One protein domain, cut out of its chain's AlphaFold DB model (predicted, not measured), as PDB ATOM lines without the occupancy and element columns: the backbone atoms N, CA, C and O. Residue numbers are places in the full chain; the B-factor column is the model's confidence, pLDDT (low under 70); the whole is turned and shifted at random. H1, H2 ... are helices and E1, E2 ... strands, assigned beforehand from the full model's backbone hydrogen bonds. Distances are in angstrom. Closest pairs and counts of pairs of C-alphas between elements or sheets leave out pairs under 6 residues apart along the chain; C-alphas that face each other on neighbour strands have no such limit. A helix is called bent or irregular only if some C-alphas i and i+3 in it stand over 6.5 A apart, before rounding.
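AT A GLANCE: This is residues 224 to 359 of the 947 residues of an uncharacterized protein of Parvibium lacunae (UniProt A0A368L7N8). The long helix H1 runs side by side with H5 and H6, which follow each other nearly in line, and the bent helix H4 folds back along H5. Beyond the far end of H1 the helical hairpin H2-H3 forms an arm slanting back toward H6, where the small strand hairpin E1-E2 sits by the ends of H3 and H6. The printed part has 136 residues, with six named helices and then two named strands, in the order H1 to H6, E1, E2; the sheet, E1 - E2, is antiparallel, and the class is mostly helix. The whole is loose, with a radius of gyration of the C-alphas of 18.3 A, and flat, spanning 58 by 35 by 18 A.

HOW THE PARTS SIT: E1, residues 349 to 352, and E2, residues 355 to 358, are an antiparallel hairpin, with N 350 and O 357 2.8 A apart and N 357 and O 350 3.0 A apart, within hydrogen-bond range. The closest C-alphas of E1 and H6, residues 326 to 338, are those of Phe 349 and Arg 338, 6.0 A. H6 is only just irregular: C-alphas 328 and 331 are 6.7 A apart. The closest C-alphas of E2 and H3, residues 265 to 283, are those of Leu 356 and Trp 283, 7.4 A. H1, residues 224 to 249, touches H6 with its residues 241 to 249 alone, closest at the C-alphas of Gln 245 and Val 333, 5.4 A, at a shallow tilt of 19 degrees, the same way. With residues 230 to 241 alone, H1 touches H5, residues 315 to 324, closest at the C-alphas of Ser 234 and Ser 320, 5.4 A. H4, residues 292 to 309, was assigned as one helix by its hydrogen bonds but is bent: C-alphas 299 and 302 are 6.9 A apart, and its arms H4a, residues 292 to 299, and H4b, residues 302 to 309, stand at a steep tilt of 56 degrees. H4a touches H5, closest at the C-alphas of Cys 293 and Leu 324, 5.1 A. H4b and H5 form a helical hairpin, closest at the C-alphas of Val 308 and Ser 315, 5.8 A. H2, residues 251 to 259, and H3 form another, closest at the C-alphas of Val 258 and Ala 265, 5.0 A. Each O i to N i+4 pair is within hydrogen-bond range in H2, H3, H4a and H4b, against 21 of 22 in H1, 6 of 9 in H6 and 0 of 6 in H5, where 6 of 7 O i to N i+3 pairs are.

IN THESE COORDINATES: H1 begins at C-alpha 224 (190.787, 163.470, 187.224) and is 37.7 A long; H3 is 25.4 A long. E2 ends at C-alpha 358 (147.897, 148.053, 169.424).

THE WHOLE: The C-alphas farthest apart, of Ser 263 and Val 310, are 58.5 A apart. The printed part has no cut, and no link is long. The pLDDT is under 70 at residues 224, 260 to 266 and 285 to 289.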
ATOM      1  N   GLN A 224     191.765 162.477 187.661       68.19
ATOM      2  CA  GLN A 224     190.787 163.470 187.224       68.19
ATOM      3  C   GLN A 224     190.127 163.112 185.879       68.19
ATOM      4  O   GLN A 224     188.919 163.285 185.747       68.19
ATOM      5  N   THR A 225     190.858 162.536 184.914       75.44
ATOM      6  CA  THR A 225     190.275 162.120 183.623       75.44
ATOM      7  C   THR A 225     189.259 160.990 183.807       75.44
ATOM      8  O   THR A 225     188.175 161.023 183.224       75.44
ATOM      9  N   ARG A 226     189.563 159.994 184.652       83.81
ATOM     10  CA  ARG A 226     188.643 158.869 184.917       83.81
ATOM     11  C   ARG A 226     187.373 159.340 185.618       83.81
ATOM     12  O   ARG A 226     186.282 158.869 185.302       83.81
ATOM     13  N   GLN A 227     187.499 160.301 186.534       83.12
ATOM     14  CA  GLN A 227     186.352 160.939 187.184       83.12
ATOM     15  C   GLN A 227     185.498 161.725 186.184       83.12
ATOM     16  O   GLN A 227     184.279 161.572 186.184       83.12
ATOM     17  N   GLN A 228     186.122 162.497 185.289       82.69
ATOM     18  CA  GLN A 228     185.416 163.205 184.217       82.69
ATOM     19  C   GLN A 228     184.678 162.230 183.288       82.69
ATOM     20  O   GLN A 228     183.526 162.479 182.939       82.69
ATOM     21  N   ALA A 229     185.296 161.098 182.926       84.00
ATOM     22  CA  ALA A 229     184.687 160.078 182.057       84.00
ATOM     23  C   ALA A 229     183.503 159.399 182.727       84.00
ATOM     24  O   ALA A 229     182.440 159.259 182.126       84.00
ATOM     25  N   SER A 230     183.662 159.073 184.006       88.31
ATOM     26  CA  SER A 230     182.582 158.512 184.810       88.31
ATOM     27  C   SER A 230     181.413 159.486 184.921       88.31
ATOM     28  O   SER A 230     180.271 159.084 184.721       88.31
ATOM     29  N   ALA A 231     181.684 160.770 185.175       87.38
ATOM     30  CA  ALA A 231     180.659 161.806 185.265       87.38
ATOM     31  C   ALA A 231     179.928 162.018 183.929       87.38
ATOM     32  O   ALA A 231     178.705 162.152 183.917       87.38
ATOM     33  N   TRP A 232     180.653 162.003 182.805       87.69
ATOM     34  CA  TRP A 232     180.058 162.116 181.474       87.69
ATOM     35  C   TRP A 232     179.125 160.937 181.161       87.69
ATOM     36  O   TRP A 232     177.959 161.172 180.845       87.69
ATOM     37  N   ILE A 233     179.579 159.685 181.327       89.06
ATOM     38  CA  ILE A 233     178.749 158.486 181.088       89.06
ATOM     39  C   ILE A 233     177.528 158.479 182.019       89.06
ATOM     40  O   ILE A 233     176.401 158.282 181.562       89.06
ATOM     41  N   SER A 234     177.739 158.759 183.312       89.25
ATOM     42  CA  SER A 234     176.670 158.785 184.322       89.25
ATOM     43  C   SER A 234     175.611 159.852 184.037       89.25
ATOM     44  O   SER A 234     174.469 159.703 184.456       89.25
ATOM     45  N   LYS A 235     175.971 160.927 183.326       88.19
ATOM     46  CA  LYS A 235     175.034 161.967 182.877       88.19
ATOM     47  C   LYS A 235     174.353 161.602 181.554       88.19
ATOM     48  O   LYS A 235     173.164 161.866 181.396       88.19
ATOM     49  N   ALA A 236     175.083 160.991 180.623       88.19
ATOM     50  CA  ALA A 236     174.588 160.662 179.288       88.19
ATOM     51  C   ALA A 236     173.498 159.578 179.300       88.19
ATOM     52  O   ALA A 236     172.530 159.685 178.548       88.19
ATOM     53  N   ILE A 237     173.613 158.563 180.169       91.75
ATOM     54  CA  ILE A 237     172.621 157.477 180.256       91.75
ATOM     55  C   ILE A 237     171.227 158.017 180.653       91.75
ATOM     56  O   ILE A 237     170.282 157.803 179.893       91.75
ATOM     57  N   PRO A 238     171.051 158.783 181.751       90.50
ATOM     58  CA  PRO A 238     169.756 159.393 182.071       90.50
ATOM     59  C   PRO A 238     169.235 160.361 181.000       90.50
ATOM     60  O   PRO A 238     168.028 160.448 180.789       90.50
ATOM     61  N   GLN A 239     170.121 161.078 180.295       89.19
ATOM     62  CA  GLN A 239     169.722 161.953 179.184       89.19
ATOM     63  C   GLN A 239     169.146 161.160 178.005       89.19
ATOM     64  O   GLN A 239     168.134 161.566 177.439       89.19
ATOM     65  N   TYR A 240     169.743 160.014 177.672       91.38
ATOM     66  CA  TYR A 240     169.199 159.087 176.682       91.38
ATOM     67  C   TYR A 240     167.809 158.573 177.093       91.38
ATOM     68  O   TYR A 240     166.877 158.595 176.291       91.38
ATOM     69  N   VAL A 241     167.631 158.197 178.365       92.44
ATOM     70  CA  VAL A 241     166.322 157.774 178.899       92.44
ATOM     71  C   VAL A 241     165.282 158.896 178.783       92.44
ATOM     72  O   VAL A 241     164.156 158.662 178.343       92.44
ATOM     73  N   ALA A 242     165.651 160.134 179.125       90.69
ATOM     74  CA  ALA A 242     164.770 161.292 178.982       90.69
ATOM     75  C   ALA A 242     164.404 161.578 177.513       90.69
ATOM     76  O   ALA A 242     163.256 161.939 177.224       90.69
ATOM     77  N   ALA A 243     165.339 161.379 176.578       89.69
ATOM     78  CA  ALA A 243     165.084 161.499 175.144       89.69
ATOM     79  C   ALA A 243     164.073 160.448 174.658       89.69
ATOM     80  O   ALA A 243     163.109 160.814 173.990       89.69
ATOM     81  N   LEU A 244     164.199 159.182 175.080       91.25
ATOM     82  CA  LEU A 244     163.217 158.129 174.774       91.25
ATOM     83  C   LEU A 244     161.812 158.467 175.295       91.25
ATOM     84  O   LEU A 244     160.821 158.292 174.589       91.25
ATOM     85  N   GLN A 245     161.709 158.992 176.518       90.81
ATOM     86  CA  GLN A 245     160.422 159.418 177.077       90.81
ATOM     87  C   GLN A 245     159.814 160.603 176.316       90.81
ATOM     88  O   GLN A 245     158.588 160.707 176.199       90.81
ATOM     89  N   THR A 246     160.660 161.508 175.823       89.88
ATOM     90  CA  THR A 246     160.244 162.649 174.998       89.88
ATOM     91  C   THR A 246     159.762 162.178 173.631       89.88
ATOM     92  O   THR A 246     158.700 162.608 173.192       89.88
ATOM     93  N   GLU A 247     160.476 161.243 173.002       89.56
ATOM     94  CA  GLU A 247     160.084 160.613 171.737       89.56
ATOM     95  C   GLU A 247     158.729 159.911 171.856       89.56
ATOM     96  O   GLU A 247     157.820 160.144 171.061       89.56
ATOM     97  N   ALA A 248     158.538 159.133 172.926       89.69
ATOM     98  CA  ALA A 248     157.250 158.521 173.221       89.69
ATOM     99  C   ALA A 248     156.141 159.572 173.386       89.69
ATOM    100  O   ALA A 248     155.025 159.344 172.940       89.69
ATOM    101  N   ALA A 249     156.428 160.741 173.969       88.56
ATOM    102  CA  ALA A 249     155.440 161.806 174.154       88.56
ATOM    103  C   ALA A 249     155.071 162.567 172.868       88.56
ATOM    104  O   ALA A 249     154.021 163.210 172.853       88.56
ATOM    105  N   LYS A 250     155.867 162.479 171.789       87.88
ATOM    106  CA  LYS A 250     155.554 163.127 170.499       87.88
ATOM    107  C   LYS A 250     154.271 162.597 169.857       87.88
ATOM    108  O   LYS A 250     153.627 163.334 169.116       87.88
ATOM    109  N   GLY A 251     153.862 161.367 170.175       84.56
ATOM    110  CA  GLY A 251     152.641 160.772 169.630       84.56
ATOM    111  C   GLY A 251     151.389 161.600 169.911       84.56
ATOM    112  O   GLY A 251     150.594 161.832 169.010       84.56
ATOM    113  N   ALA A 252     151.229 162.129 171.129       83.75
ATOM    114  CA  ALA A 252     150.028 162.877 171.510       83.75
ATOM    115  C   ALA A 252     149.767 164.140 170.652       83.75
ATOM    116  O   ALA A 252     148.671 164.244 170.096       83.75
ATOM    117  N   PRO A 253     150.718 165.086 170.490       83.88
ATOM    118  CA  PRO A 253     150.505 166.251 169.630       83.88
ATOM    119  C   PRO A 253     150.369 165.884 168.143       83.88
ATOM    120  O   PRO A 253     149.563 166.502 167.452       83.88
ATOM    121  N   LEU A 254     151.084 164.859 167.662       82.56
ATOM    122  CA  LEU A 254     150.962 164.378 166.277       82.56
ATOM    123  C   LEU A 254     149.571 163.786 165.988       82.56
ATOM    124  O   LEU A 254     148.965 164.045 164.953       82.56
ATOM    125  N   LEU A 255     149.015 163.022 166.925       79.44
ATOM    126  CA  LEU A 255     147.670 162.460 166.794       79.44
ATOM    127  C   LEU A 255     146.589 163.549 166.816       79.44
ATOM    128  O   LEU A 255     145.593 163.448 166.099       79.44
ATOM    129  N   GLN A 256     146.791 164.612 167.603       78.81
ATOM    130  CA  GLN A 256     145.885 165.763 167.637       78.81
ATOM    131  C   GLN A 256     145.891 166.552 166.321       78.81
ATOM    132  O   GLN A 256     144.821 166.947 165.854       78.81
ATOM    133  N   SER A 257     147.056 166.764 165.699       78.06
ATOM    134  CA  SER A 257     147.137 167.495 164.426       78.06
ATOM    135  C   SER A 257     146.474 166.729 163.279       78.06
ATOM    136  O   SER A 257     145.706 167.305 162.506       78.06
ATOM    137  N   VAL A 258     146.666 165.410 163.227       74.19
ATOM    138  CA  VAL A 258     146.015 164.538 162.242       74.19
ATOM    139  C   VAL A 258     144.495 164.479 162.440       74.19
ATOM    140  O   VAL A 258     143.746 164.499 161.461       74.19
ATOM    141  N   ALA A 259     144.008 164.475 163.687       70.81
ATOM    142  CA  ALA A 259     142.572 164.501 163.980       70.81
ATOM    143  C   ALA A 259     141.872 165.760 163.444       70.81
ATOM    144  O   ALA A 259     140.714 165.691 163.027       70.81
ATOM    145  N   ALA A 260     142.575 166.896 163.426       67.94
ATOM    146  CA  ALA A 260     142.039 168.170 162.962       67.94
ATOM    147  C   ALA A 260     141.867 168.250 161.432       67.94
ATOM    148  O   ALA A 260     141.175 169.152 160.962       67.94
ATOM    149  N   MET A 261     142.461 167.327 160.654       65.38
ATOM    150  CA  MET A 261     142.390 167.292 159.180       65.38
ATOM    151  C   MET A 261     142.684 168.660 158.520       65.38
ATOM    152  O   MET A 261     142.027 169.059 157.558       65.38
ATOM    153  N   GLY A 262     143.661 169.398 159.059       59.91
ATOM    154  CA  GLY A 262     144.121 170.676 158.509       59.91
ATOM    155  C   GLY A 262     145.010 170.519 157.267       59.91
ATOM    156  O   GLY A 262     145.291 169.413 156.813       59.91
ATOM    157  N   SER A 263     145.517 171.628 156.722       53.59
ATOM    158  CA  SER A 263     146.405 171.622 155.543       53.59
ATOM    159  C   SER A 263     147.729 170.870 155.755       53.59
ATOM    160  O   SER A 263     148.327 170.411 154.784       53.59
ATOM    161  N   THR A 264     148.175 170.715 157.005       60.56
ATOM    162  CA  THR A 264     149.376 169.947 157.381       60.56
ATOM    163  C   THR A 264     149.101 168.461 157.607       60.56
ATOM    164  O   THR A 264     150.049 167.687 157.706       60.56
ATOM    165  N   ALA A 265     147.828 168.042 157.629       66.56
ATOM    166  CA  ALA A 265     147.426 166.676 157.959       66.56
ATOM    167  C   ALA A 265     148.151 165.577 157.155       66.56
ATOM    168  O   ALA A 265     148.439 164.546 157.751       66.56
ATOM    169  N   PRO A 266     148.507 165.750 155.864       69.38
ATOM    170  CA  PRO A 266     149.291 164.748 155.137       69.38
ATOM    171  C   PRO A 266     150.709 164.559 155.691       69.38
ATOM    172  O   PRO A 266     151.162 163.430 155.851       69.38
ATOM    173  N   VAL A 267     151.398 165.655 156.024       71.06
ATOM    174  CA  VAL A 267     152.756 165.614 156.599       71.06
ATOM    175  C   VAL A 267     152.701 165.052 158.016       71.06
ATOM    176  O   VAL A 267     153.473 164.166 158.378       71.06
ATOM    177  N   ASP A 268     151.727 165.507 158.801       77.62
ATOM    178  CA  ASP A 268     151.522 165.026 160.161       77.62
ATOM    179  C   ASP A 268     151.140 163.538 160.186       77.62
ATOM    180  O   ASP A 268     151.594 162.799 161.054       77.62
ATOM    181  N   ALA A 269     150.369 163.058 159.205       79.19
ATOM    182  CA  ALA A 269     150.009 161.648 159.090       79.19
ATOM    183  C   ALA A 269     151.202 160.755 158.739       79.19
ATOM    184  O   ALA A 269     151.275 159.621 159.219       79.19
ATOM    185  N   GLN A 270     152.149 161.254 157.940       84.44
ATOM    186  CA  GLN A 270     153.398 160.539 157.691       84.44
ATOM    187  C   GLN A 270     154.198 160.411 158.992       84.44
ATOM    188  O   GLN A 270     154.543 159.299 159.384       84.44
ATOM    189  N   HIS A 271     154.365 161.511 159.734       86.19
ATOM    190  CA  HIS A 271     155.028 161.484 161.040       86.19
ATOM    191  C   HIS A 271     154.321 160.567 162.054       86.19
ATOM    192  O   HIS A 271     154.991 159.856 162.801       86.19
ATOM    193  N   VAL A 272     152.982 160.528 162.072       87.94
ATOM    194  CA  VAL A 272     152.218 159.571 162.894       87.94
ATOM    195  C   VAL A 272     152.500 158.131 162.470       87.94
ATOM    196  O   VAL A 272     152.667 157.271 163.332       87.94
ATOM    197  N   THR A 273     152.574 157.856 161.167       90.12
ATOM    198  CA  THR A 273     152.853 156.507 160.648       90.12
ATOM    199  C   THR A 273     154.252 156.038 161.042       90.12
ATOM    200  O   THR A 273     154.417 154.901 161.498       90.12
ATOM    201  N   ASP A 274     155.247 156.915 160.906       89.50
ATOM    202  CA  ASP A 274     156.636 156.644 161.277       89.50
ATOM    203  C   ASP A 274     156.757 156.411 162.785       89.50
ATOM    204  O   ASP A 274     157.347 155.420 163.224       89.50
ATOM    205  N   TRP A 275     156.117 157.270 163.583       91.75
ATOM    206  CA  TRP A 275     156.089 157.151 165.036       91.75
ATOM    207  C   TRP A 275     155.419 155.847 165.497       91.75
ATOM    208  O   TRP A 275     156.015 155.103 166.275       91.75
ATOM    209  N   LEU A 276     154.230 155.510 164.980       91.94
ATOM    210  CA  LEU A 276     153.542 154.250 165.297       91.94
ATOM    211  C   LEU A 276     154.386 153.034 164.891       91.94
ATOM    212  O   LEU A 276     154.479 152.071 165.646       91.94
ATOM    213  N   THR A 277     155.048 153.087 163.734       91.19
ATOM    214  CA  THR A 277     155.943 152.013 163.277       91.19
ATOM    215  C   THR A 277     157.150 151.840 164.199       91.19
ATOM    216  O   THR A 277     157.525 150.709 164.511       91.19
ATOM    217  N   GLY A 278     157.732 152.941 164.681       89.88
ATOM    218  CA  GLY A 278     158.783 152.909 165.695       89.88
ATOM    219  C   GLY A 278     158.296 152.311 167.015       89.88
ATOM    220  O   GLY A 278     158.957 151.437 167.570       89.88
ATOM    221  N   VAL A 279     157.109 152.712 167.487       91.31
ATOM    222  CA  VAL A 279     156.510 152.169 168.717       91.31
ATOM    223  C   VAL A 279     156.257 150.667 168.607       91.31
ATOM    224  O   VAL A 279     156.618 149.936 169.528       91.31
ATOM    225  N   GLU A 280     155.696 150.204 167.488       90.56
ATOM    226  CA  GLU A 280     155.464 148.779 167.227       90.56
ATOM    227  C   GLU A 280     156.748 147.965 167.360       90.56
ATOM    228  O   GLU A 280     156.783 146.971 168.078       90.56
ATOM    229  N   ARG A 281     157.813 148.428 166.701       88.44
ATOM    230  CA  ARG A 281     159.114 147.760 166.666       88.44
ATOM    231  C   ARG A 281     159.818 147.757 168.022       88.44
ATOM    232  O   ARG A 281     160.446 146.765 168.382       88.44
ATOM    233  N   ASP A 282     159.791 148.887 168.723       89.06
ATOM    234  CA  ASP A 282     160.675 149.128 169.866       89.06
ATOM    235  C   ASP A 282     160.014 148.839 171.221       89.06
ATOM    236  O   ASP A 282     160.724 148.603 172.201       89.06
ATOM    237  N   TRP A 283     158.678 148.853 171.302       89.69
ATOM    238  CA  TRP A 283     157.960 148.828 172.581       89.69
ATOM    239  C   TRP A 283     156.796 147.831 172.663       89.69
ATOM    240  O   TRP A 283     156.355 147.541 173.778       89.69
ATOM    241  N   LEU A 284     156.296 147.297 171.542       87.50
ATOM    242  CA  LEU A 284     155.200 146.315 171.525       87.50
ATOM    243  C   LEU A 284     155.727 144.882 171.321       87.50
ATOM    244  O   LEU A 284     156.799 144.714 170.762       87.50
ATOM    245  N   GLN A 285     154.965 143.879 171.796       67.50
ATOM    246  CA  GLN A 285     155.157 142.409 171.665       67.50
ATOM    247  C   GLN A 285     156.595 141.846 171.832       67.50
ATOM    248  O   GLN A 285     157.494 142.122 171.051       67.50
ATOM    249  N   ASP A 286     156.828 140.991 172.841       61.41
ATOM    250  CA  ASP A 286     158.146 140.385 173.171       61.41
ATOM    251  C   ASP A 286     159.314 141.380 173.399       61.41
ATOM    252  O   ASP A 286     160.449 140.985 173.680       61.41
ATOM    253  N   ALA A 287     159.025 142.688 173.437       58.31
ATOM    254  CA  ALA A 287     159.984 143.779 173.620       58.31
ATOM    255  C   ALA A 287     160.734 143.792 174.967       58.31
ATOM    256  O   ALA A 287     161.613 144.635 175.178       58.31
ATOM    257  N   LYS A 288     160.450 142.858 175.888       59.56
ATOM    258  CA  LYS A 288     161.128 142.773 177.197       59.56
ATOM    259  C   LYS A 288     162.654 142.698 177.059       59.56
ATOM    260  O   LYS A 288     163.343 143.261 177.904       59.56
ATOM    261  N   ASN A 289     163.159 142.107 175.968       64.06
ATOM    262  CA  ASN A 289     164.597 141.953 175.710       64.06
ATOM    263  C   ASN A 289     165.110 142.689 174.457       64.06
ATOM    264  O   ASN A 289     166.301 142.618 174.166       64.06
ATOM    265  N   THR A 290     164.249 143.378 173.702       74.06
ATOM    266  CA  THR A 290     164.624 144.024 172.425       74.06
ATOM    267  C   THR A 290     164.363 145.529 172.391       74.06
ATOM    268  O   THR A 290     164.799 146.190 171.437       74.06
ATOM    269  N   ASN A 291     163.731 146.085 173.434       89.38
ATOM    270  CA  ASN A 291     163.497 147.522 173.553       89.38
ATOM    271  C   ASN A 291     164.812 148.329 173.625       89.38
ATOM    272  O   ASN A 291     165.862 147.780 173.986       89.38
ATOM    273  N   PRO A 292     164.775 149.639 173.318       92.25
ATOM    274  CA  PRO A 292     165.973 150.475 173.271       92.25
ATOM    275  C   PRO A 292     166.778 150.497 174.581       92.25
ATOM    276  O   PRO A 292     168.009 150.472 174.535       92.25
ATOM    277  N   CYS A 293     166.115 150.456 175.745       92.88
ATOM    278  CA  CYS A 293     166.786 150.422 177.050       92.88
ATOM    279  C   CYS A 293     167.569 149.117 177.247       92.88
ATOM    280  O   CYS A 293     168.752 149.150 177.580       92.88
ATOM    281  N   ALA A 294     166.925 147.971 177.000       90.69
ATOM    282  CA  ALA A 294     167.538 146.650 177.140       90.69
ATOM    283  C   ALA A 294     168.697 146.448 176.148       90.69
ATOM    284  O   ALA A 294     169.728 145.876 176.501       90.69
ATOM    285  N   ARG A 295     168.552 146.965 174.921       91.50
ATOM    286  CA  ARG A 295     169.597 146.916 173.891       91.50
ATOM    287  C   ARG A 295     170.835 147.703 174.316       91.50
ATOM    288  O   ARG A 295     171.937 147.164 174.278       91.50
ATOM    289  N   LEU A 296     170.652 148.947 174.760       93.06
ATOM    290  CA  LEU A 296     171.763 149.781 175.210       93.06
ATOM    291  C   LEU A 296     172.412 149.227 176.487       93.06
ATOM    292  O   LEU A 296     173.635 149.271 176.611       93.06
ATOM    293  N   ASP A 297     171.625 148.661 177.408       93.69
ATOM    294  CA  ASP A 297     172.154 147.985 178.595       93.69
ATOM    295  C   ASP A 297     173.074 146.821 178.210       93.69
ATOM    296  O   ASP A 297     174.220 146.770 178.657       93.69
ATOM    297  N   GLY A 298     172.616 145.933 177.322       92.44
ATOM    298  CA  GLY A 298     173.409 144.801 176.841       92.44
ATOM    299  C   GLY A 298     174.708 145.219 176.144       92.44
ATOM    300  O   GLY A 298     175.732 144.554 176.299       92.44
ATOM    301  N   GLU A 299     174.695 146.340 175.422       93.44
ATOM    302  CA  GLU A 299     175.869 146.878 174.726       93.44
ATOM    303  C   GLU A 299     176.865 147.581 175.666       93.44
ATOM    304  O   GLU A 299     178.078 147.461 175.474       93.44
ATOM    305  N   LEU A 300     176.388 148.313 176.680       95.25
ATOM    306  CA  LEU A 300     177.242 149.086 177.591       95.25
ATOM    307  C   LEU A 300     177.752 148.276 178.783       95.25
ATOM    308  O   LEU A 300     178.869 148.517 179.244       95.25
ATOM    309  N   ARG A 301     176.975 147.312 179.282       94.94
ATOM    310  CA  ARG A 301     177.315 146.498 180.458       94.94
ATOM    311  C   ARG A 301     178.719 145.883 180.418       94.94
ATOM    312  O   ARG A 301     179.462 146.132 181.372       94.94
ATOM    313  N   PRO A 302     179.148 145.163 179.362       95.25
ATOM    314  CA  PRO A 302     180.505 144.614 179.317       95.25
ATOM    315  C   PRO A 302     181.585 145.709 179.282       95.25
ATOM    316  O   PRO A 302     182.648 145.550 179.881       95.25
ATOM    317  N   LEU A 303     181.309 146.847 178.637       94.81
ATOM    318  CA  LEU A 303     182.259 147.957 178.525       94.81
ATOM    319  C   LEU A 303     182.474 148.656 179.872       94.81
ATOM    320  O   LEU A 303     183.610 148.908 180.267       94.81
ATOM    321  N   LEU A 304     181.395 148.945 180.606       94.62
ATOM    322  CA  LEU A 304     181.490 149.584 181.922       94.62
ATOM    323  C   LEU A 304     182.107 148.648 182.964       94.62
ATOM    324  O   LEU A 304     182.889 149.100 183.801       94.62
ATOM    325  N   GLN A 305     181.825 147.344 182.883       93.69
ATOM    326  CA  GLN A 305     182.493 146.342 183.715       93.69
ATOM    327  C   GLN A 305     184.008 146.336 183.484       93.69
ATOM    328  O   GLN A 305     184.752 146.346 184.463       93.69
ATOM    329  N   ALA A 306     184.470 146.405 182.231       92.69
ATOM    330  CA  ALA A 306     185.896 146.508 181.922       92.69
ATOM    331  C   ALA A 306     186.524 147.779 182.525       92.69
ATOM    332  O   ALA A 306     187.552 147.705 183.198       92.69
ATOM    333  N   LEU A 307     185.881 148.944 182.376       91.44
ATOM    334  CA  LEU A 307     186.378 150.199 182.960       91.44
ATOM    335  C   LEU A 307     186.516 150.119 184.489       91.44
ATOM    336  O   LEU A 307     187.542 150.518 185.043       91.44
ATOM    337  N   VAL A 308     185.506 149.584 185.178       92.94
ATOM    338  CA  VAL A 308     185.489 149.501 186.646       92.94
ATOM    339  C   VAL A 308     186.459 148.439 187.162       92.94
ATOM    340  O   VAL A 308     187.304 148.742 188.002       92.94
ATOM    341  N   GLN A 309     186.360 147.206 186.662       91.88
ATOM    342  CA  GLN A 309     187.090 146.062 187.215       91.88
ATOM    343  C   GLN A 309     188.554 146.011 186.764       91.88
ATOM    344  O   GLN A 309     189.406 145.574 187.533       91.88
ATOM    345  N   VAL A 310     188.858 146.459 185.539       89.06
ATOM    346  CA  VAL A 310     190.205 146.351 184.948       89.06
ATOM    347  C   VAL A 310     190.965 147.676 185.025       89.06
ATOM    348  O   VAL A 310     192.163 147.682 185.304       89.06
ATOM    349  N   HIS A 311     190.290 148.809 184.806       88.06
ATOM    350  CA  HIS A 311     190.952 150.114 184.647       88.06
ATOM    351  C   HIS A 311     190.796 151.066 185.845       88.06
ATOM    352  O   HIS A 311     191.262 152.209 185.795       88.06
ATOM    353  N   GLY A 312     190.194 150.599 186.943       87.69
ATOM    354  CA  GLY A 312     190.127 151.331 188.211       87.69
ATOM    355  C   GLY A 312     189.214 152.558 188.170       87.69
ATOM    356  O   GLY A 312     189.522 153.578 188.793       87.69
ATOM    357  N   TYR A 313     188.123 152.491 187.404       91.19
ATOM    358  CA  TYR A 313     187.064 153.499 187.442       91.19
ATOM    359  C   TYR A 313     186.219 153.356 188.724       91.19
ATOM    360  O   TYR A 313     186.162 152.270 189.304       91.19
ATOM    361  N   PRO A 314     185.545 154.428 189.187       90.31
ATOM    362  CA  PRO A 314     184.658 154.372 190.346       90.31
ATOM    363  C   PRO A 314     183.594 153.281 190.191       90.31
ATOM    364  O   PRO A 314     182.903 153.230 189.175       90.31
ATOM    365  N   SER A 315     183.401 152.456 191.222       85.81
ATOM    366  CA  SER A 315     182.395 151.381 191.216       85.81
ATOM    367  C   SER A 315     180.970 151.889 190.975       85.81
ATOM    368  O   SER A 315     180.171 151.192 190.356       85.81
ATOM    369  N   ALA A 316     180.678 153.132 191.375       87.50
ATOM    370  CA  ALA A 316     179.403 153.800 191.123       87.50
ATOM    371  C   ALA A 316     179.048 153.923 189.627       87.50
ATOM    372  O   ALA A 316     177.870 154.034 189.302       87.50
ATOM    373  N   LEU A 317     180.030 153.870 188.716       89.69
ATOM    374  CA  LEU A 317     179.790 153.920 187.271       89.69
ATOM    375  C   LEU A 317     179.007 152.699 186.764       89.69
ATOM    376  O   LEU A 317     178.203 152.820 185.846       89.69
ATOM    377  N   ALA A 318     179.211 151.521 187.364       86.12
ATOM    378  CA  ALA A 318     178.445 150.330 186.998       86.12
ATOM    379  C   ALA A 318     176.953 150.489 187.347       86.12
ATOM    380  O   ALA A 318     176.095 150.023 186.599       86.12
ATOM    381  N   ASN A 319     176.651 151.217 188.429       87.94
ATOM    382  CA  ASN A 319     175.283 151.493 188.876       87.94
ATOM    383  C   ASN A 319     174.560 152.492 187.955       87.94
ATOM    384  O   ASN A 319     173.342 152.607 188.006       87.94
ATOM    385  N   SER A 320     175.270 153.207 187.070       89.19
ATOM    386  CA  SER A 320     174.631 154.100 186.092       89.19
ATOM    387  C   SER A 320     173.705 153.358 185.120       89.19
ATOM    388  O   SER A 320     172.819 153.977 184.535       89.19
ATOM    389  N   LEU A 321     173.874 152.039 184.961       92.25
ATOM    390  CA  LEU A 321     172.986 151.196 184.156       92.25
ATOM    391  C   LEU A 321     171.625 150.947 184.814       92.25
ATOM    392  O   LEU A 321     170.682 150.593 184.110       92.25
ATOM    393  N   ASP A 322     171.469 151.194 186.120       90.88
ATOM    394  CA  ASP A 322     170.178 151.051 186.807       90.88
ATOM    395  C   ASP A 322     169.110 151.967 186.186       90.88
ATOM    396  O   ASP A 322     167.925 151.624 186.152       90.88
ATOM    397  N   SER A 323     169.536 153.093 185.599       91.44
ATOM    398  CA  SER A 323     168.669 153.992 184.834       91.44
ATOM    399  C   SER A 323     168.116 153.395 183.545       91.44
ATOM    400  O   SER A 323     167.070 153.854 183.100       91.44
ATOM    401  N   LEU A 324     168.747 152.364 182.973       93.44
ATOM    402  CA  LEU A 324     168.227 151.598 181.830       93.44
ATOM    403  C   LEU A 324     167.327 150.431 182.263       93.44
ATOM    404  O   LEU A 324     166.729 149.763 181.419       93.44
ATOM    405  N   GLY A 325     167.205 150.187 183.570       90.31
ATOM    406  CA  GLY A 325     166.386 149.115 184.113       90.31
ATOM    407  C   GLY A 325     164.878 149.318 183.895       90.31
ATOM    408  O   GLY A 325     164.420 150.423 183.571       90.31
ATOM    409  N   PRO A 326     164.066 148.270 184.135       87.44
ATOM    410  CA  PRO A 326     162.626 148.305 183.888       87.44
ATOM    411  C   PRO A 326     161.898 149.465 184.581       87.44
ATOM    412  O   PRO A 326     161.064 150.121 183.967       87.44
ATOM    413  N   ALA A 327     162.249 149.765 185.835       89.94
ATOM    414  CA  ALA A 327     161.570 150.788 186.632       89.94
ATOM    415  C   ALA A 327     161.871 152.233 186.189       89.94
ATOM    416  O   ALA A 327     161.007 153.096 186.317       89.94
ATOM    417  N   GLN A 328     163.084 152.510 185.696       90.88
ATOM    418  CA  GLN A 328     163.535 153.876 185.384       90.88
ATOM    419  C   GLN A 328     163.445 154.218 183.889       90.88
ATOM    420  O   GLN A 328     163.246 155.384 183.550       90.88
ATOM    421  N   CYS A 329     163.539 153.219 183.003       92.31
ATOM    422  CA  CYS A 329     163.487 153.421 181.552       92.31
ATOM    423  C   CYS A 329     162.199 152.885 180.927       92.31
ATOM    424  O   CYS A 329     161.457 153.638 180.298       92.31
ATOM    425  N   VAL A 330     161.908 151.596 181.125       90.19
ATOM    426  CA  VAL A 330     160.842 150.902 180.386       90.19
ATOM    427  C   VAL A 330     159.455 151.348 180.846       90.19
ATOM    428  O   VAL A 330     158.637 151.773 180.031       90.19
ATOM    429  N   GLU A 331     159.183 151.301 182.150       89.88
ATOM    430  CA  GLU A 331     157.842 151.579 182.667       89.88
ATOM    431  C   GLU A 331     157.352 153.016 182.455       89.88
ATOM    432  O   GLU A 331     156.193 153.182 182.068       89.88
ATOM    433  N   PRO A 332     158.178 154.067 182.613       92.44
ATOM    434  CA  PRO A 332     157.755 155.427 182.286       92.44
ATOM    435  C   PRO A 332     157.342 155.606 180.820       92.44
ATOM    436  O   PRO A 332     156.395 156.343 180.541       92.44
ATOM    437  N   VAL A 333     158.016 154.929 179.881       91.69
ATOM    438  CA  VAL A 333     157.648 154.969 178.457       91.69
ATOM    439  C   VAL A 333     156.335 154.223 178.224       91.69
ATOM    440  O   VAL A 333     155.402 154.794 177.657       91.69
ATOM    441  N   LEU A 334     156.211 152.990 178.729       90.25
ATOM    442  CA  LEU A 334     154.982 152.202 178.587       90.25
ATOM    443  C   LEU A 334     153.773 152.878 179.253       90.25
ATOM    444  O   LEU A 334     152.673 152.829 178.709       90.25
ATOM    445  N   ALA A 335     153.957 153.544 180.396       90.12
ATOM    446  CA  ALA A 335     152.903 154.300 181.068       90.12
ATOM    447  C   ALA A 335     152.398 155.480 180.223       90.12
ATOM    448  O   ALA A 335     151.190 155.710 180.167       90.12
ATOM    449  N   ARG A 336     153.296 156.192 179.526       90.69
ATOM    450  CA  ARG A 336     152.908 157.258 178.586       90.69
ATOM    451  C   ARG A 336     152.111 156.702 177.411       90.69
ATOM    452  O   ARG A 336     151.068 157.261 177.091       90.69
ATOM    453  N   LEU A 337     152.569 155.599 176.814       91.69
ATOM    454  CA  LEU A 337     151.870 154.946 175.702       91.69
ATOM    455  C   LEU A 337     150.473 154.459 176.124       91.69
ATOM    456  O   LEU A 337     149.499 154.760 175.442       91.69
ATOM    457  N   ARG A 338     150.337 153.814 177.295       90.38
ATOM    458  CA  ARG A 338     149.034 153.387 177.855       90.38
ATOM    459  C   ARG A 338     148.026 154.525 178.002       90.38
ATOM    460  O   ARG A 338     146.832 154.297 177.852       90.38
ATOM    461  N   GLY A 339     148.492 155.731 178.323       88.69
ATOM    462  CA  GLY A 339     147.634 156.903 178.498       88.69
ATOM    463  C   GLY A 339     147.164 157.550 177.192       88.69
ATOM    464  O   GLY A 339     146.406 158.517 177.242       88.69
ATOM    465  N   MET A 340     147.621 157.075 176.028       90.31
ATOM    466  CA  MET A 340     147.298 157.707 174.752       90.31
ATOM    467  C   MET A 340     145.917 157.330 174.236       90.31
ATOM    468  O   MET A 340     145.562 156.157 174.108       90.31
ATOM    469  N   GLN A 341     145.174 158.362 173.846       87.69
ATOM    470  CA  GLN A 341     143.836 158.245 173.290       87.69
ATOM    471  C   GLN A 341     143.632 159.228 172.135       87.69
ATOM    472  O   GLN A 341     144.145 160.349 172.163       87.69
ATOM    473  N   LEU A 342     142.840 158.816 171.147       81.94
ATOM    474  CA  LEU A 342     142.388 159.644 170.033       81.94
ATOM    475  C   LEU A 342     140.867 159.766 170.112       81.94
ATOM    476  O   LEU A 342     140.167 158.759 170.127       81.94
ATOM    477  N   ALA A 343     140.333 160.982 170.198       75.62
ATOM    478  CA  ALA A 343     138.888 161.185 170.237       75.62
ATOM    479  C   ALA A 343     138.302 161.236 168.810       75.62
ATOM    480  O   ALA A 343     138.854 161.955 167.975       75.62
ATOM    481  N   PRO A 344     137.156 160.574 168.531       73.62
ATOM    482  CA  PRO A 344     136.320 159.751 169.427       73.62
ATOM    483  C   PRO A 344     136.708 158.255 169.561       73.62
ATOM    484  O   PRO A 344     135.996 157.510 170.243       73.62
ATOM    485  N   GLN A 345     137.777 157.796 168.907       75.56
ATOM    486  CA  GLN A 345     138.165 156.381 168.734       75.56
ATOM    487  C   GLN A 345     138.415 155.658 170.064       75.56
ATOM    488  O   GLN A 345     137.958 154.532 170.233       75.56
ATOM    489  N   GLY A 346     139.065 156.319 171.022       84.00
ATOM    490  CA  GLY A 346     139.444 155.755 172.317       84.00
ATOM    491  C   GLY A 346     140.947 155.502 172.429       84.00
ATOM    492  O   GLY A 346     141.749 156.209 171.818       84.00
ATOM    493  N   ALA A 347     141.327 154.524 173.253       89.75
ATOM    494  CA  ALA A 347     142.723 154.180 173.508       89.75
ATOM    495  C   ALA A 347     143.421 153.634 172.253       89.75
ATOM    496  O   ALA A 347     142.806 152.946 171.434       89.75
ATOM    497  N   LEU A 348     144.714 153.931 172.118       90.12
ATOM    498  CA  LEU A 348     145.539 153.408 171.025       90.12
ATOM    499  C   LEU A 348     146.116 152.018 171.323       90.12
ATOM    500  O   LEU A 348     146.452 151.271 170.405       90.12
ATOM    501  N   PHE A 349     146.251 151.685 172.605       91.88
ATOM    502  CA  PHE A 349     146.973 150.506 173.056       91.88
ATOM    503  C   PHE A 349     146.177 149.722 174.098       91.88
ATOM    504  O   PHE A 349     145.601 150.315 175.009       91.88
ATOM    505  N   ASP A 350     146.238 148.396 174.003       89.56
ATOM    506  CA  ASP A 350     145.688 147.454 174.974       89.56
ATOM    507  C   ASP A 350     146.801 146.824 175.819       89.56
ATOM    508  O   ASP A 350     147.919 146.567 175.359       89.56
ATOM    509  N   SER A 351     146.482 146.549 177.086       87.06
ATOM    510  CA  SER A 351     147.358 145.778 177.974       87.06
ATOM    511  C   SER A 351     147.064 144.285 177.824       87.06
ATOM    512  O   SER A 351     145.935 143.844 178.024       87.06
ATOM    513  N   THR A 352     148.088 143.499 177.504       82.69
ATOM    514  CA  THR A 352     148.022 142.043 177.311       82.69
ATOM    515  C   THR A 352     148.929 141.321 178.311       82.69
ATOM    516  O   THR A 352     149.795 141.930 178.941       82.69
ATOM    517  N   ALA A 353     148.794 139.995 178.424       75.31
ATOM    518  CA  ALA A 353     149.679 139.177 179.262       75.31
ATOM    519  C   ALA A 353     151.170 139.271 178.857       75.31
ATOM    520  O   ALA A 353     152.052 139.040 179.684       75.31
ATOM    521  N   GLN A 354     151.458 139.628 177.600       70.75
ATOM    522  CA  GLN A 354     152.815 139.755 177.060       70.75
ATOM    523  C   GLN A 354     153.349 141.199 177.056       70.75
ATOM    524  O   GLN A 354     154.515 141.413 176.733       70.75
ATOM    525  N   GLY A 355     152.547 142.186 177.470       81.81
ATOM    526  CA  GLY A 355     152.912 143.604 177.461       81.81
ATOM    527  C   GLY A 355     151.881 144.458 176.732       81.81
ATOM    528  O   GLY A 355     150.686 144.171 176.775       81.81
ATOM    529  N   LEU A 356     152.332 145.523 176.074       88.38
ATOM    530  CA  LEU A 356     151.465 146.431 175.329       88.38
ATOM    531  C   LEU A 356     151.269 145.940 173.883       88.38
ATOM    532  O   LEU A 356     152.219 145.457 173.263       88.38
ATOM    533  N   ALA A 357     150.063 146.091 173.340       90.19
ATOM    534  CA  ALA A 357     149.754 145.844 171.930       90.19
ATOM    535  C   ALA A 357     148.885 146.977 171.371       90.19
ATOM    536  O   ALA A 357     148.223 147.679 172.133       90.19
ATOM    537  N   PHE A 358     148.874 147.164 170.050       91.38
ATOM    538  CA  PHE A 358     147.897 148.053 169.424       91.38
ATOM    539  C   PHE A 358     146.485 147.503 169.597       91.38
ATOM    540  O   PHE A 358     146.268 146.293 169.512       91.38
ATOM    541  N   THR A 359     145.522 148.402 169.781       89.75
ATOM    542  CA  THR A 359     144.111 148.049 169.620       89.75
ATOM    543  C   THR A 359     143.839 147.631 168.163       89.75
ATOM    544  O   THR A 359     144.555 148.072 167.253       89.75
TER     545      THR A 359